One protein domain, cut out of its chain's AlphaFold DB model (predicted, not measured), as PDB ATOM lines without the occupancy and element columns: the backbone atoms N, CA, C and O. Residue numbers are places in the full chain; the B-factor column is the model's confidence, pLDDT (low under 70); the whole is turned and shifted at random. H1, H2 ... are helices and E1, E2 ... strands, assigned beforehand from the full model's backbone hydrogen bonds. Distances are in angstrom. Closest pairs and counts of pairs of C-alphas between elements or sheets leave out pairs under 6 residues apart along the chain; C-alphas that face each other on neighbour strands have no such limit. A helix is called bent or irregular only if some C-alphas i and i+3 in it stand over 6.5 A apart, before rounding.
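What this domain is: This is residues 72 to 183 of the 306 residues of an uncharacterized protein of Beggiatoa sp. 4572_84 (UniProt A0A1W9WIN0). The long helix H2 runs through the middle of the domain, with the strand hairpin E1 E2 along one side of its first part, residues 127 to 138, and the helix pair H5 and H6 on the side away from the strands. H1 folds back with H2 as a helical hairpin that touches over part of its length and opens like a V, and the short helices H3 and H4 sit at the open end, where H2 finishes. The printed part has 112 residues with two named strands and then six named helices, in the order E1 E2 H1 H2 H3 H4 H5 H6; the sheet is E1 - E2, antiparallel, and the class is mostly helix. The whole is compact, with a radius of gyration of the C-alphas of 14.6 A, and spans 38 by 33 by 24 A.

How they stand to each other: E1, residues 72 to 76, and E2, residues 79 to 84, are antiparallel neighbours in a hairpin, their directions at 160 degrees. N 74 and O 81 are 2.8 A apart and N 81 and O 74 are 3.0 A apart, both within hydrogen-bond range. H1, residues 98 to 113, and H2, residues 127 to 145, form a helical hairpin and run opposite ways at a shallow tilt of 34 degrees, only just short of steep. They touch with residues 107 to 112 of H1 and 134 to 141 of H2 alone; their closest C-alphas, those of Leu 111 and Val 134, are 5.7 A apart. The closest C-alphas of E1 and H2, those of Phe 76 and Pro 127, are 4.8 A apart, while E1 and H1 are apart. H3, residues 148 to 151, is close to H2 but not clearly touching, with the C-alphas of Ile 144 and Phe 151 closest at 6.5 A. H4, residues 153 to 156, only just touches H1, with 3 pairs of C-alphas within 8 A; the closest are those of Asn 100 and Ala 154, at 6.3 A. H5, residues 163 to 175, is close to H2 but not clearly touching, at a steep tilt of 60 degrees, opposite ways; the closest C-alphas, those of Phe 140 and Phe 169, are 7.2 A apart. H6, residues 177 to 181, touches residues 169 to 174 of H5, the closest C-alphas being those of Arg 172 and Gly 180 at 4.0 A. H6 also touches H2, with the C-alphas of Phe 143 and Val 181 closest at 5.5 A. In H2 and H6 every O i to N i+4 pair is within hydrogen-bond range, in H1 10 of 12 and in H5 8 of 9; H3 and H4 are too short for such a pair.

Where its parts are: E1 begins at C-alpha 72, (25.509, 5.850, -50.349), and measures 12.5 A from first to last C-alpha; E2 measures 16.7 A. H1 measures 23.0 A and is irregular, with C-alphas 99 and 102 7.7 A apart. H2 runs 26.6 A, from C-alpha 127 at (9.756, 6.052, -45.283) to C-alpha 145. H3 measures 5.2 A, H4 5.0 A and H5 19.0 A. H6, 5.1 A, ends at C-alpha 181, (26.285, 6.581, -28.216).

The domain as a whole: The two C-alphas farthest apart, those of Ser 92 and Gly 122, are 40.7 A apart. The printed part has no cut. The links E2 to H1 and H1 to H2 are long, with 13 residues each. The mean pLDDT of the printed part is 95.9, and no printed residue is under 70.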
ATOM      1  N   TRP A  72      26.929   6.025 -50.082       98.38
ATOM      2  CA  TRP A  72      25.509   5.850 -50.349       98.38
ATOM      3  C   TRP A  72      24.747   7.152 -50.181       98.38
ATOM      4  O   TRP A  72      24.704   7.724 -49.089       98.38
ATOM      5  N   ASP A  73      24.060   7.555 -51.241       98.19
ATOM      6  CA  ASP A  73      22.988   8.531 -51.202       98.19
ATOM      7  C   ASP A  73      21.655   7.805 -50.996       98.19
ATOM      8  O   ASP A  73      21.269   6.896 -51.735       98.19
ATOM      9  N   CYS A  74      20.953   8.205 -49.942       97.94
ATOM     10  CA  CYS A  74      19.714   7.596 -49.488       97.94
ATOM     11  C   CYS A  74      18.579   8.620 -49.532       97.94
ATOM     12  O   CYS A  74      18.755   9.776 -49.131       97.94
ATOM     13  N   LEU A  75      17.389   8.180 -49.937       97.88
ATOM     14  CA  LEU A  75      16.167   8.971 -49.941       97.88
ATOM     15  C   LEU A  75      15.030   8.224 -49.246       97.88
ATOM     16  O   LEU A  75      14.421   7.297 -49.773       97.88
ATOM     17  N   PHE A  76      14.698   8.693 -48.052       96.25
ATOM     18  CA  PHE A  76      13.588   8.202 -47.253       96.25
ATOM     19  C   PHE A  76      12.403   9.162 -47.392       96.25
ATOM     20  O   PHE A  76      12.186  10.055 -46.566       96.25
ATOM     21  N   GLY A  77      11.636   9.011 -48.474       93.94
ATOM     22  CA  GLY A  77      10.547   9.930 -48.806       93.94
ATOM     23  C   GLY A  77      11.110  11.293 -49.208       93.94
ATOM     24  O   GLY A  77      11.628  11.438 -50.305       93.94
ATOM     25  N   ARG A  78      11.034  12.291 -48.318       93.19
ATOM     26  CA  ARG A  78      11.646  13.622 -48.530       93.19
ATOM     27  C   ARG A  78      12.993  13.792 -47.820       93.19
ATOM     28  O   ARG A  78      13.698  14.763 -48.072       93.19
ATOM     29  N   SER A  79      13.340  12.878 -46.915       92.75
ATOM     30  CA  SER A  79      14.561  12.959 -46.113       92.75
ATOM     31  C   SER A  79      15.739  12.378 -46.890       92.75
ATOM     32  O   SER A  79      15.701  11.215 -47.289       92.75
ATOM     33  N   ARG A  80      16.781  13.185 -47.101       95.38
ATOM     34  CA  ARG A  80      18.039  12.749 -47.715       95.38
ATOM     35  C   ARG A  80      19.051  12.419 -46.627       95.38
ATOM     36  O   ARG A  80      19.178  13.163 -45.657       95.38
ATOM     37  N   LYS A  81      19.787  11.326 -46.806       94.88
ATOM     38  CA  LYS A  81      20.915  10.953 -45.949       94.88
ATOM     39  C   LYS A  81      22.060  10.470 -46.828       94.88
ATOM     40  O   LYS A  81      21.824   9.733 -47.777       94.88
ATOM     41  N   ARG A  82      23.279  10.877 -46.492       95.81
ATOM     42  CA  ARG A  82      24.507  10.403 -47.127       95.81
ATOM     43  C   ARG A  82      25.297   9.585 -46.115       95.81
ATOM     44  O   ARG A  82      25.439  10.024 -44.978       95.81
ATOM     45  N   ILE A  83      25.765   8.410 -46.518       97.69
ATOM     46  CA  ILE A  83      26.579   7.509 -45.693       97.69
ATOM     47  C   ILE A  83      27.901   7.313 -46.430       97.69
ATOM     48  O   ILE A  83      27.906   6.810 -47.551       97.69
ATOM     49  N   ASP A  84      29.006   7.745 -45.831       97.50
ATOM     50  CA  ASP A  84      30.344   7.574 -46.396       97.50
ATOM     51  C   ASP A  84      31.050   6.426 -45.675       97.50
ATOM     52  O   ASP A  84      31.291   6.505 -44.473       97.50
ATOM     53  N   PHE A  85      31.357   5.348 -46.395       98.12
ATOM     54  CA  PHE A  85      32.043   4.195 -45.813       98.12
ATOM     55  C   PHE A  85      33.565   4.360 -45.803       98.12
ATOM     56  O   PHE A  85      34.255   3.477 -45.307       98.12
ATOM     57  N   ARG A  86      34.119   5.466 -46.315       97.31
ATOM     58  CA  ARG A  86      35.570   5.736 -46.334       97.31
ATOM     59  C   ARG A  86      36.060   6.279 -44.988       97.31
ATOM     60  O   ARG A  86      36.772   7.278 -44.928       97.31
ATOM     61  N   ILE A  87      35.655   5.622 -43.909       96.56
ATOM     62  CA  ILE A  87      36.098   5.919 -42.548       96.56
ATOM     63  C   ILE A  87      37.344   5.107 -42.209       96.56
ATOM     64  O   ILE A  87      37.522   3.994 -42.709       96.56
ATOM     65  N   LYS A  88      38.200   5.666 -41.351       96.75
ATOM     66  CA  LYS A  88      39.358   4.958 -40.802       96.75
ATOM     67  C   LYS A  88      38.937   4.085 -39.623       96.75
ATOM     68  O   LYS A  88      38.183   4.541 -38.767       96.75
ATOM     69  N   LEU A  89      39.442   2.858 -39.589       97.12
ATOM     70  CA  LEU A  89      39.322   1.929 -38.469       97.12
ATOM     71  C   LEU A  89      40.469   2.141 -37.464       97.12
ATOM     72  O   LEU A  89      41.353   2.975 -37.674       97.12
ATOM     73  N   GLU A  90      40.447   1.394 -36.361       95.94
ATOM     74  CA  GLU A  90      41.424   1.466 -35.267       95.94
ATOM     75  C   GLU A  90      42.860   1.161 -35.714       95.94
ATOM     76  O   GLU A  90      43.812   1.719 -35.179       95.94
ATOM     77  N   ASP A  91      43.021   0.335 -36.747       96.12
ATOM     78  CA  ASP A  91      44.316  -0.021 -37.331       96.12
ATOM     79  C   ASP A  91      44.765   0.940 -38.452       96.12
ATOM     80  O   ASP A  91      45.686   0.644 -39.214       96.12
ATOM     81  N   SER A  92      44.100   2.094 -38.569       95.94
ATOM     82  CA  SER A  92      44.303   3.130 -39.592       95.94
ATOM     83  C   SER A  92      43.938   2.753 -41.032       95.94
ATOM     84  O   SER A  92      44.065   3.603 -41.919       95.94
ATOM     85  N   SER A  93      43.447   1.539 -41.290       97.25
ATOM     86  CA  SER A  93      42.917   1.180 -42.609       97.25
ATOM     87  C   SER A  93      41.548   1.793 -42.871       97.25
ATOM     88  O   SER A  93      40.841   2.182 -41.941       97.25
ATOM     89  N   LEU A  94      41.151   1.889 -44.139       98.00
ATOM     90  CA  LEU A  94      39.798   2.308 -44.484       98.00
ATOM     91  C   LEU A  94      38.848   1.118 -44.422       98.00
ATOM     92  O   LEU A  94      39.162   0.029 -44.901       98.00
ATOM     93  N   LEU A  95      37.622   1.337 -43.954       97.94
ATOM     94  CA  LEU A  95      36.560   0.329 -44.031       97.94
ATOM     95  C   LEU A  95      36.291  -0.135 -45.485       97.94
ATOM     96  O   LEU A  95      35.823  -1.250 -45.704       97.94
ATOM     97  N   THR A  96      36.621   0.684 -46.488       98.06
ATOM     98  CA  THR A  96      36.540   0.334 -47.918       98.06
ATOM     99  C   THR A  96      37.731  -0.457 -48.459       98.06
ATOM    100  O   THR A  96      37.692  -0.860 -49.622       98.06
ATOM    101  N   ASP A  97      38.779  -0.682 -47.666       98.12
ATOM    102  CA  ASP A  97      39.942  -1.444 -48.119       98.12
ATOM    103  C   ASP A  97      39.586  -2.925 -48.337       98.12
ATOM    104  O   ASP A  97      38.762  -3.481 -47.604       98.12
ATOM    105  N   PRO A  98      40.230  -3.618 -49.300       97.06
ATOM    106  CA  PRO A  98      39.908  -5.008 -49.634       97.06
ATOM    107  C   PRO A  98      39.925  -5.972 -48.440       97.06
ATOM    108  O   PRO A  98      39.080  -6.866 -48.361       97.06
ATOM    109  N   LYS A  99      40.838  -5.768 -47.481       96.62
ATOM    110  CA  LYS A  99      40.927  -6.593 -46.266       96.62
ATOM    111  C   LYS A  99      39.673  -6.506 -45.382       96.62
ATOM    112  O   LYS A  99      39.312  -7.483 -44.742       96.62
ATOM    113  N   ASN A 100      38.964  -5.377 -45.431       97.38
ATOM    114  CA  ASN A 100      37.754  -5.101 -44.654       97.38
ATOM    115  C   ASN A 100      36.467  -5.423 -45.440       97.38
ATOM    116  O   ASN A 100      35.360  -5.157 -44.970       97.38
ATOM    117  N   SER A 101      36.582  -6.014 -46.636       96.50
ATOM    118  CA  SER A 101      35.457  -6.261 -47.551       96.50
ATOM    119  C   SER A 101      34.330  -7.093 -46.935       96.50
ATOM    120  O   SER A 101      33.152  -6.808 -47.178       96.50
ATOM    121  N   GLN A 102      34.666  -8.083 -46.102       95.81
ATOM    122  CA  GLN A 102      33.678  -8.894 -45.392       95.81
ATOM    123  C   GLN A 102      32.926  -8.064 -44.345       95.81
ATOM    124  O   GLN A 102      31.697  -8.126 -44.289       95.81
ATOM    125  N   PHE A 103      33.633  -7.257 -43.550       96.88
ATOM    126  CA  PHE A 103      33.007  -6.393 -42.551       96.88
ATOM    127  C   PHE A 103      32.114  -5.335 -43.211       96.88
ATOM    128  O   PHE A 103      30.940  -5.218 -42.852       96.88
ATOM    129  N   LEU A 104      32.605  -4.653 -44.252       98.19
ATOM    130  CA  LEU A 104      31.818  -3.692 -45.028       98.19
ATOM    131  C   LEU A 104      30.560  -4.336 -45.627       98.19
ATOM    132  O   LEU A 104      29.471  -3.762 -45.558       98.19
ATOM    133  N   SER A 105      30.688  -5.538 -46.194       97.25
ATOM    134  CA  SER A 105      29.554  -6.273 -46.768       97.25
ATOM    135  C   SER A 105      28.514  -6.625 -45.708       97.25
ATOM    136  O   SER A 105      27.322  -6.409 -45.930       97.25
ATOM    137  N   THR A 106      28.952  -7.110 -44.542       96.62
ATOM    138  CA  THR A 106      28.083  -7.396 -43.391       96.62
ATOM    139  C   THR A 106      27.347  -6.141 -42.936       96.62
ATOM    140  O   THR A 106      26.124  -6.161 -42.803       96.62
ATOM    141  N   LEU A 107      28.057  -5.025 -42.771       97.62
ATOM    142  CA  LEU A 107      27.489  -3.750 -42.346       97.62
ATOM    143  C   LEU A 107      26.418  -3.261 -43.326       97.62
ATOM    144  O   LEU A 107      25.268  -3.038 -42.942       97.62
ATOM    145  N   LYS A 108      26.761  -3.172 -44.614       98.44
ATOM    146  CA  LYS A 108      25.835  -2.772 -45.684       98.44
ATOM    147  C   LYS A 108      24.608  -3.676 -45.742       98.44
ATOM    148  O   LYS A 108      23.486  -3.198 -45.889       98.44
ATOM    149  N   TYR A 109      24.805  -4.987 -45.609       97.81
ATOM    150  CA  TYR A 109      23.704  -5.942 -45.571       97.81
ATOM    151  C   TYR A 109      22.787  -5.705 -44.363       97.81
ATOM    152  O   TYR A 109      21.570  -5.633 -44.538       97.81
ATOM    153  N   ILE A 110      23.355  -5.500 -43.167       97.38
ATOM    154  CA  ILE A 110      22.605  -5.201 -41.939       97.38
ATOM    155  C   ILE A 110      21.772  -3.922 -42.090       97.38
ATOM    156  O   ILE A 110      20.618  -3.907 -41.658       97.38
ATOM    157  N   LEU A 111      22.305  -2.876 -42.733       98.06
ATOM    158  CA  LEU A 111      21.553  -1.645 -43.010       98.06
ATOM    159  C   LEU A 111      20.334  -1.911 -43.906       98.06
ATOM    160  O   LEU A 111      19.238  -1.424 -43.627       98.06
ATOM    161  N   CYS A 112      20.495  -2.716 -44.958       97.56
ATOM    162  CA  CYS A 112      19.408  -3.033 -45.878       97.56
ATOM    163  C   CYS A 112      18.308  -3.896 -45.238       97.56
ATOM    164  O   CYS A 112      17.116  -3.593 -45.398       97.56
ATOM    165  N   ILE A 113      18.676  -4.939 -44.477       96.00
ATOM    166  CA  ILE A 113      17.691  -5.853 -43.866       96.00
ATOM    167  C   ILE A 113      16.763  -5.149 -42.878       96.00
ATOM    168  O   ILE A 113      15.627  -5.593 -42.726       96.00
ATOM    169  N   GLN A 114      17.189  -4.026 -42.280       95.56
ATOM    170  CA  GLN A 114      16.362  -3.238 -41.360       95.56
ATOM    171  C   GLN A 114      15.001  -2.860 -41.951       95.56
ATOM    172  O   GLN A 114      14.031  -2.670 -41.222       95.56
ATOM    173  N   THR A 115      14.938  -2.714 -43.272       95.31
ATOM    174  CA  THR A 115      13.753  -2.222 -43.989       95.31
ATOM    175  C   THR A 115      13.097  -3.279 -44.863       95.31
ATOM    176  O   THR A 115      12.062  -3.026 -45.477       95.31
ATOM    177  N   HIS A 116      13.692  -4.469 -44.936       94.69
ATOM    178  CA  HIS A 116      13.227  -5.498 -45.844       94.69
ATOM    179  C   HIS A 116      11.901  -6.096 -45.336       94.69
ATOM    180  O   HIS A 116      11.830  -6.498 -44.167       94.69
ATOM    181  N   PRO A 117      10.861  -6.230 -46.186       91.81
ATOM    182  CA  PRO A 117       9.549  -6.724 -45.759       91.81
ATOM    183  C   PRO A 117       9.596  -8.095 -45.075       91.81
ATOM    184  O   PRO A 117       8.877  -8.322 -44.104       91.81
ATOM    185  N   ARG A 118      10.507  -8.982 -45.505       88.62
ATOM    186  CA  ARG A 118      10.735 -10.301 -44.875       88.62
ATOM    187  C   ARG A 118      11.025 -10.213 -43.374       88.62
ATOM    188  O   ARG A 118      10.533 -11.037 -42.617       88.62
ATOM    189  N   TYR A 119      11.785  -9.206 -42.949       89.62
ATOM    190  CA  TYR A 119      12.163  -8.994 -41.545       89.62
ATOM    191  C   TYR A 119      11.290  -7.929 -40.861       89.62
ATOM    192  O   TYR A 119      11.575  -7.496 -39.749       89.62
ATOM    193  N   SER A 120      10.208  -7.513 -41.527       87.94
ATOM    194  CA  SER A 120       9.258  -6.493 -41.067       87.94
ATOM    195  C   SER A 120       7.826  -7.044 -40.998       87.94
ATOM    196  O   SER A 120       6.860  -6.320 -41.238       87.94
ATOM    197  N   GLY A 121       7.678  -8.346 -40.725       83.75
ATOM    198  CA  GLY A 121       6.372  -9.012 -40.642       83.75
ATOM    199  C   GLY A 121       5.603  -9.029 -41.968       83.75
ATOM    200  O   GLY A 121       4.379  -8.949 -41.969       83.75
ATOM    201  N   GLY A 122       6.313  -9.043 -43.100       84.56
ATOM    202  CA  GLY A 122       5.736  -9.021 -44.448       84.56
ATOM    203  C   GLY A 122       5.279  -7.642 -44.930       84.56
ATOM    204  O   GLY A 122       4.814  -7.520 -46.060       84.56
ATOM    205  N   ARG A 123       5.412  -6.592 -44.109       86.38
ATOM    206  CA  ARG A 123       4.897  -5.252 -44.417       86.38
ATOM    207  C   ARG A 123       5.972  -4.361 -45.024       86.38
ATOM    208  O   ARG A 123       7.131  -4.390 -44.613       86.38
ATOM    209  N   ARG A 124       5.558  -3.498 -45.955       90.44
ATOM    210  CA  ARG A 124       6.356  -2.330 -46.342       90.44
ATOM    211  C   ARG A 124       6.298  -1.310 -45.215       90.44
ATOM    212  O   ARG A 124       5.230  -1.030 -44.671       90.44
ATOM    213  N   LEU A 125       7.449  -0.763 -44.861       93.75
ATOM    214  CA  LEU A 125       7.545   0.262 -43.834       93.75
ATOM    215  C   LEU A 125       7.372   1.649 -44.456       93.75
ATOM    216  O   LEU A 125       7.821   1.904 -45.571       93.75
ATOM    217  N   ALA A 126       6.755   2.564 -43.706       95.50
ATOM    218  CA  ALA A 126       6.713   3.969 -44.089       95.50
ATOM    219  C   ALA A 126       8.144   4.543 -44.194       95.50
ATOM    220  O   ALA A 126       9.006   4.153 -43.398       95.50
ATOM    221  N   PRO A 127       8.409   5.510 -45.095       96.56
ATOM    222  CA  PRO A 127       9.756   6.052 -45.283       96.56
ATOM    223  C   PRO A 127      10.391   6.613 -44.003       96.56
ATOM    224  O   PRO A 127      11.580   6.419 -43.761       96.56
ATOM    225  N   THR A 128       9.597   7.246 -43.135       96.75
ATOM    226  CA  THR A 128      10.045   7.742 -41.823       96.75
ATOM    227  C   THR A 128      10.508   6.606 -40.908       96.75
ATOM    228  O   THR A 128      11.554   6.705 -40.268       96.75
ATOM    229  N   THR A 129       9.781   5.486 -40.892       96.56
ATOM    230  CA  THR A 129      10.154   4.278 -40.145       96.56
ATOM    231  C   THR A 129      11.425   3.644 -40.705       96.56
ATOM    232  O   THR A 129      12.292   3.260 -39.919       96.56
ATOM    233  N   CYS A 130      11.576   3.581 -42.034       97.06
ATOM    234  CA  CYS A 130      12.812   3.132 -42.681       97.06
ATOM    235  C   CYS A 130      14.009   3.986 -42.251       97.06
ATOM    236  O   CYS A 130      14.997   3.443 -41.763       97.06
ATOM    237  N   SER A 131      13.885   5.316 -42.349       96.88
ATOM    238  CA  SER A 131      14.940   6.259 -41.957       96.88
ATOM    239  C   SER A 131      15.368   6.063 -40.503       96.88
ATOM    240  O   SER A 131      16.561   5.976 -40.206       96.88
ATOM    241  N   ARG A 132      14.401   5.910 -39.586       95.88
ATOM    242  CA  ARG A 132      14.681   5.663 -38.166       95.88
ATOM    243  C   ARG A 132      15.406   4.338 -37.943       95.88
ATOM    244  O   ARG A 132      16.390   4.309 -37.213       95.88
ATOM    245  N   LYS A 133      14.961   3.250 -38.575       96.75
ATOM    246  CA  LYS A 133      15.608   1.940 -38.417       96.75
ATOM    247  C   LYS A 133      17.032   1.920 -38.975       96.75
ATOM    248  O   LYS A 133      17.928   1.420 -38.303       96.75
ATOM    249  N   VAL A 134      17.254   2.511 -40.151       97.62
ATOM    250  CA  VAL A 134      18.602   2.653 -40.725       97.62
ATOM    251  C   VAL A 134      19.479   3.521 -39.822       97.62
ATOM    252  O   VAL A 134      20.618   3.162 -39.552       97.62
ATOM    253  N   SER A 135      18.944   4.617 -39.279       96.19
ATOM    254  CA  SER A 135      19.684   5.480 -38.345       96.19
ATOM    255  C   SER A 135      20.056   4.764 -37.046       96.19
ATOM    256  O   SER A 135      21.180   4.907 -36.586       96.19
ATOM    257  N   ASN A 136      19.165   3.942 -36.488       96.19
ATOM    258  CA  ASN A 136      19.475   3.144 -35.299       96.19
ATOM    259  C   ASN A 136      20.577   2.112 -35.572       96.19
ATOM    260  O   ASN A 136      21.454   1.930 -34.733       96.19
ATOM    261  N   ALA A 137      20.560   1.466 -36.741       97.62
ATOM    262  CA  ALA A 137      21.626   0.550 -37.135       97.62
ATOM    263  C   ALA A 137      22.964   1.282 -37.334       97.62
ATOM    264  O   ALA A 137      23.993   0.790 -36.889       97.62
ATOM    265  N   LEU A 138      22.958   2.482 -37.927       97.88
ATOM    266  CA  LEU A 138      24.162   3.318 -38.019       97.88
ATOM    267  C   LEU A 138      24.698   3.702 -36.635       97.88
ATOM    268  O   LEU A 138      25.889   3.565 -36.401       97.88
ATOM    269  N   ASN A 139      23.830   4.101 -35.702       97.38
ATOM    270  CA  ASN A 139      24.237   4.415 -34.329       97.38
ATOM    271  C   ASN A 139      24.859   3.205 -33.614       97.38
ATOM    272  O   ASN A 139      25.772   3.373 -32.814       97.38
ATOM    273  N   PHE A 140      24.386   1.990 -33.901       97.88
ATOM    274  CA  PHE A 140      25.006   0.767 -33.391       97.88
ATOM    275  C   PHE A 140      26.416   0.556 -33.957       97.88
ATOM    276  O   PHE A 140      27.342   0.260 -33.207       97.88
ATOM    277  N   PHE A 141      26.613   0.754 -35.262       97.88
ATOM    278  CA  PHE A 141      27.955   0.675 -35.839       97.88
ATOM    279  C   PHE A 141      28.868   1.783 -35.315       97.88
ATOM    280  O   PHE A 141      30.014   1.505 -34.985       97.88
ATOM    281  N   ASP A 142      28.359   2.999 -35.140       98.06
ATOM    282  CA  ASP A 142      29.125   4.096 -34.547       98.06
ATOM    283  C   ASP A 142      29.497   3.799 -33.089       98.06
ATOM    284  O   ASP A 142      30.623   4.070 -32.684       98.06
ATOM    285  N   PHE A 143      28.618   3.153 -32.315       97.50
ATOM    286  CA  PHE A 143      28.936   2.670 -30.967       97.50
ATOM    287  C   PHE A 143      30.139   1.708 -30.955       97.50
ATOM    288  O   PHE A 143      30.989   1.819 -30.067       97.50
ATOM    289  N   ILE A 144      30.223   0.804 -31.940       97.19
ATOM    290  CA  ILE A 144      31.355  -0.118 -32.121       97.19
ATOM    291  C   ILE A 144      32.609   0.652 -32.546       97.19
ATOM    292  O   ILE A 144      33.659   0.508 -31.925       97.19
ATOM    293  N   LEU A 145      32.503   1.497 -33.574       97.06
ATOM    294  CA  LEU A 145      33.627   2.249 -34.145       97.06
ATOM    295  C   LEU A 145      34.275   3.187 -33.118       97.06
ATOM    296  O   LEU A 145      35.498   3.280 -33.040       97.06
ATOM    297  N   LEU A 146      33.470   3.829 -32.268       96.69
ATOM    298  CA  LEU A 146      33.952   4.699 -31.189       96.69
ATOM    299  C   LEU A 146      34.677   3.955 -30.064       96.69
ATOM    300  O   LEU A 146      35.341   4.598 -29.247       96.69
ATOM    301  N   ARG A 147      34.544   2.626 -30.024       95.69
ATOM    302  CA  ARG A 147      35.208   1.698 -29.100       95.69
ATOM    303  C   ARG A 147      36.099   0.724 -29.880       95.69
ATOM    304  O   ARG A 147      36.226  -0.441 -29.509       95.69
ATOM    305  N   GLY A 148      36.704   1.208 -30.967       95.44
ATOM    306  CA  GLY A 148      37.516   0.408 -31.884       95.44
ATOM    307  C   GLY A 148      38.644  -0.366 -31.201       95.44
ATOM    308  O   GLY A 148      38.873  -1.512 -31.558       95.44
ATOM    309  N   GLU A 149      39.280   0.184 -30.162       95.19
ATOM    310  CA  GLU A 149      40.310  -0.536 -29.392       95.19
ATOM    311  C   GLU A 149      39.774  -1.797 -28.696       95.19
ATOM    312  O   GLU A 149      40.471  -2.806 -28.613       95.19
ATOM    313  N   TYR A 150      38.525  -1.758 -28.225       96.62
ATOM    314  CA  TYR A 150      37.876  -2.882 -27.552       96.62
ATOM    315  C   TYR A 150      37.335  -3.910 -28.555       96.62
ATOM    316  O   TYR A 150      37.569  -5.106 -28.404       96.62
ATOM    317  N   PHE A 151      36.631  -3.455 -29.598       97.06
ATOM    318  CA  PHE A 151      35.983  -4.353 -30.562       97.06
ATOM    319  C   PHE A 151      36.887  -4.819 -31.705       97.06
ATOM    320  O   PHE A 151      36.550  -5.801 -32.364       97.06
ATOM    321  N   ARG A 152      37.991  -4.110 -31.963       97.00
ATOM    322  CA  ARG A 152      38.945  -4.364 -33.054       97.00
ATOM    323  C   ARG A 152      38.255  -4.704 -34.389       97.00
ATOM    324  O   ARG A 152      38.470  -5.789 -34.945       97.00
ATOM    325  N   PRO A 153      37.349  -3.833 -34.884       96.38
ATOM    326  CA  PRO A 153      36.509  -4.146 -36.033       96.38
ATOM    327  C   PRO A 153      37.284  -4.366 -37.340       96.38
ATOM    328  O   PRO A 153      36.742  -5.019 -38.232       96.38
ATOM    329  N   ALA A 154      38.526  -3.890 -37.477       96.19
ATOM    330  CA  ALA A 154      39.346  -4.206 -38.648       96.19
ATOM    331  C   ALA A 154      39.725  -5.696 -38.714       96.19
ATOM    332  O   ALA A 154      39.820  -6.270 -39.798       96.19
ATOM    333  N   GLU A 155      39.902  -6.342 -37.562       96.06
ATOM    334  CA  GLU A 155      40.286  -7.755 -37.477       96.06
ATOM    335  C   GLU A 155      39.080  -8.683 -37.333       96.06
ATOM    336  O   GLU A 155      39.010  -9.731 -37.974       96.06
ATOM    337  N   PHE A 156      38.107  -8.285 -36.514       96.25
ATOM    338  CA  PHE A 156      37.000  -9.155 -36.110       96.25
ATOM    339  C   PHE A 156      35.638  -8.723 -36.664       96.25
ATOM    340  O   PHE A 156      34.639  -9.430 -36.502       96.25
ATOM    341  N   GLY A 157      35.549  -7.565 -37.323       94.81
ATOM    342  CA  GLY A 157      34.275  -6.985 -37.737       94.81
ATOM    343  C   GLY A 157      33.342  -6.785 -36.542       94.81
ATOM    344  O   GLY A 157      33.550  -5.900 -35.721       94.81
ATOM    345  N   ILE A 158      32.301  -7.618 -36.444       94.62
ATOM    346  CA  ILE A 158      31.344  -7.607 -35.322       94.62
ATOM    347  C   ILE A 158      31.386  -8.884 -34.471       94.62
ATOM    348  O   ILE A 158      30.516  -9.071 -33.624       94.62
ATOM    349  N   SER A 159      32.347  -9.789 -34.684       94.75
ATOM    350  CA  SER A 159      32.351 -11.091 -33.999       94.75
ATOM    351  C   SER A 159      32.684 -11.005 -32.508       94.75
ATOM    352  O   SER A 159      32.347 -11.926 -31.772       94.75
ATOM    353  N   LEU A 160      33.325  -9.918 -32.060       95.81
ATOM    354  CA  LEU A 160      33.586  -9.662 -30.637       95.81
ATOM    355  C   LEU A 160      32.394  -9.038 -29.898       95.81
ATOM    356  O   LEU A 160      32.465  -8.862 -28.687       95.81
ATOM    357  N   VAL A 161      31.298  -8.711 -30.589       96.31
ATOM    358  CA  VAL A 161      30.103  -8.173 -29.931       96.31
ATOM    359  C   VAL A 161      29.405  -9.275 -29.137       96.31
ATOM    360  O   VAL A 161      28.928 -10.265 -29.695       96.31
ATOM    361  N   THR A 162      29.292  -9.070 -27.830       97.25
ATOM    362  CA  THR A 162      28.611  -9.971 -26.899       97.25
ATOM    363  C   THR A 162      27.194  -9.499 -26.573       97.25
ATOM    364  O   THR A 162      26.803  -8.361 -26.842       97.25
ATOM    365  N   SER A 163      26.412 -10.357 -25.910       97.06
ATOM    366  CA  SER A 163      25.096  -9.962 -25.382       97.06
ATOM    367  C   SER A 163      25.195  -8.792 -24.397       97.06
ATOM    368  O   SER A 163      24.327  -7.922 -24.389       97.06
ATOM    369  N   ASN A 164      26.266  -8.728 -23.598       97.69
ATOM    370  CA  ASN A 164      26.487  -7.637 -22.648       97.69
ATOM    371  C   ASN A 164      26.732  -6.308 -23.368       97.69
ATOM    372  O   ASN A 164      26.195  -5.284 -22.947       97.69
ATOM    373  N   ASP A 165      27.457  -6.323 -24.488       97.38
ATOM    374  CA  ASP A 165      27.665  -5.128 -25.313       97.38
ATOM    375  C   ASP A 165      26.351  -4.631 -25.926       97.38
ATOM    376  O   ASP A 165      26.112  -3.425 -25.996       97.38
ATOM    377  N   LEU A 166      25.458  -5.548 -26.316       96.56
ATOM    378  CA  LEU A 166      24.119  -5.195 -26.792       96.56
ATOM    379  C   LEU A 166      23.263  -4.582 -25.678       96.56
ATOM    380  O   LEU A 166      22.608  -3.566 -25.909       96.56
ATOM    381  N   HIS A 167      23.285  -5.150 -24.469       97.19
ATOM    382  CA  HIS A 167      22.599  -4.562 -23.313       97.19
ATOM    383  C   HIS A 167      23.137  -3.167 -22.992       97.19
ATOM    384  O   HIS A 167      22.350  -2.240 -22.799       97.19
ATOM    385  N   LEU A 168      24.461  -2.998 -23.009       96.94
ATOM    386  CA  LEU A 168      25.099  -1.703 -22.816       96.94
ATOM    387  C   LEU A 168      24.666  -0.710 -23.897       96.94
ATOM    388  O   LEU A 168      24.272   0.405 -23.570       96.94
ATOM    389  N   PHE A 169      24.679  -1.105 -25.171       97.19
ATOM    390  CA  PHE A 169      24.220  -0.252 -26.265       97.19
ATOM    391  C   PHE A 169      22.760   0.186 -26.081       97.19
ATOM    392  O   PHE A 169      22.443   1.361 -26.267       97.19
ATOM    393  N   LEU A 170      21.867  -0.726 -25.687       96.50
ATOM    394  CA  LEU A 170      20.460  -0.400 -25.444       96.50
ATOM    395  C   LEU A 170      20.285   0.560 -24.260       96.50
ATOM    396  O   LEU A 170      19.512   1.514 -24.367       96.50
ATOM    397  N   GLU A 171      21.030   0.359 -23.173       96.69
ATOM    398  CA  GLU A 171      21.009   1.267 -22.022       96.69
ATOM    399  C   GLU A 171      21.539   2.656 -22.394       96.69
ATOM    400  O   GLU A 171      20.954   3.677 -22.040       96.69
ATOM    401  N   ARG A 172      22.591   2.719 -23.212       95.88
ATOM    402  CA  ARG A 172      23.089   3.977 -23.774       95.88
ATOM    403  C   ARG A 172      22.045   4.653 -24.663       95.88
ATOM    404  O   ARG A 172      21.778   5.841 -24.504       95.88
ATOM    405  N   MET A 173      21.390   3.910 -25.551       94.62
ATOM    406  CA  MET A 173      20.322   4.442 -26.405       94.62
ATOM    407  C   MET A 173      19.147   5.019 -25.600       94.62
ATOM    408  O   MET A 173      18.515   5.964 -26.074       94.62
ATOM    409  N   ARG A 174      18.876   4.505 -24.388       94.62
ATOM    410  CA  ARG A 174      17.852   5.033 -23.467       94.62
ATOM    411  C   ARG A 174      18.168   6.450 -22.981       94.62
ATOM    412  O   ARG A 174      17.247   7.251 -22.856       94.62
ATOM    413  N   ILE A 175      19.443   6.762 -22.735       93.69
ATOM    414  CA  ILE A 175      19.909   8.110 -22.353       93.69
ATOM    415  C   ILE A 175      19.719   9.089 -23.523       93.69
ATOM    416  O   ILE A 175      19.422  10.265 -23.332       93.69
ATOM    417  N   GLY A 176      19.855   8.583 -24.747       93.19
ATOM    418  CA  GLY A 176      19.735   9.338 -25.985       93.19
ATOM    419  C   GLY A 176      20.991   9.197 -26.833       93.19
ATOM    420  O   GLY A 176      22.071   8.895 -26.339       93.19
ATOM    421  N   VAL A 177      20.859   9.418 -28.139       94.56
ATOM    422  CA  VAL A 177      21.952   9.160 -29.087       94.56
ATOM    423  C   VAL A 177      23.183  10.036 -28.794       94.56
ATOM    424  O   VAL A 177      24.296   9.520 -28.813       94.56
ATOM    425  N   SER A 178      22.991  11.323 -28.472       95.12
ATOM    426  CA  SER A 178      24.083  12.276 -28.187       95.12
ATOM    427  C   SER A 178      25.002  11.803 -27.060       95.12
ATOM    428  O   SER A 178      26.190  11.578 -27.273       95.12
ATOM    429  N   GLU A 179      24.446  11.599 -25.866       94.56
ATOM    430  CA  GLU A 179      25.251  11.250 -24.689       94.56
ATOM    431  C   GLU A 179      25.483   9.745 -24.565       94.56
ATOM    432  O   GLU A 179      26.535   9.308 -24.113       94.56
ATOM    433  N   GLY A 180      24.523   8.928 -24.988       95.12
ATOM    434  CA  GLY A 180      24.618   7.481 -24.886       95.12
ATOM    435  C   GLY A 180      25.608   6.872 -25.873       95.12
ATOM    436  O   GLY A 180      26.471   6.087 -25.484       95.12
ATOM    437  N   VAL A 181      25.466   7.196 -27.159       96.00
ATOM    438  CA  VAL A 181      26.285   6.581 -28.216       96.00
ATOM    439  C   VAL A 181      27.585   7.345 -28.396       96.00
ATOM    440  O   VAL A 181      28.653   6.730 -28.389       96.00
ATOM    441  N   TYR A 182      27.483   8.668 -28.541       97.00
ATOM    442  CA  TYR A 182      28.621   9.518 -28.876       97.00
ATOM    443  C   TYR A 182      29.355  10.071 -27.656       97.00
ATOM    444  O   TYR A 182      30.463  10.562 -27.828       97.00
ATOM    445  N   GLU A 183      28.792   9.971 -26.444       95.62
ATOM    446  CA  GLU A 183      29.396  10.528 -25.220       95.62
ATOM    447  C   GLU A 183      29.781  12.006 -25.418       95.62
ATOM    448  O   GLU A 183      30.873  12.447 -25.045       95.62
TER     449      GLU A 183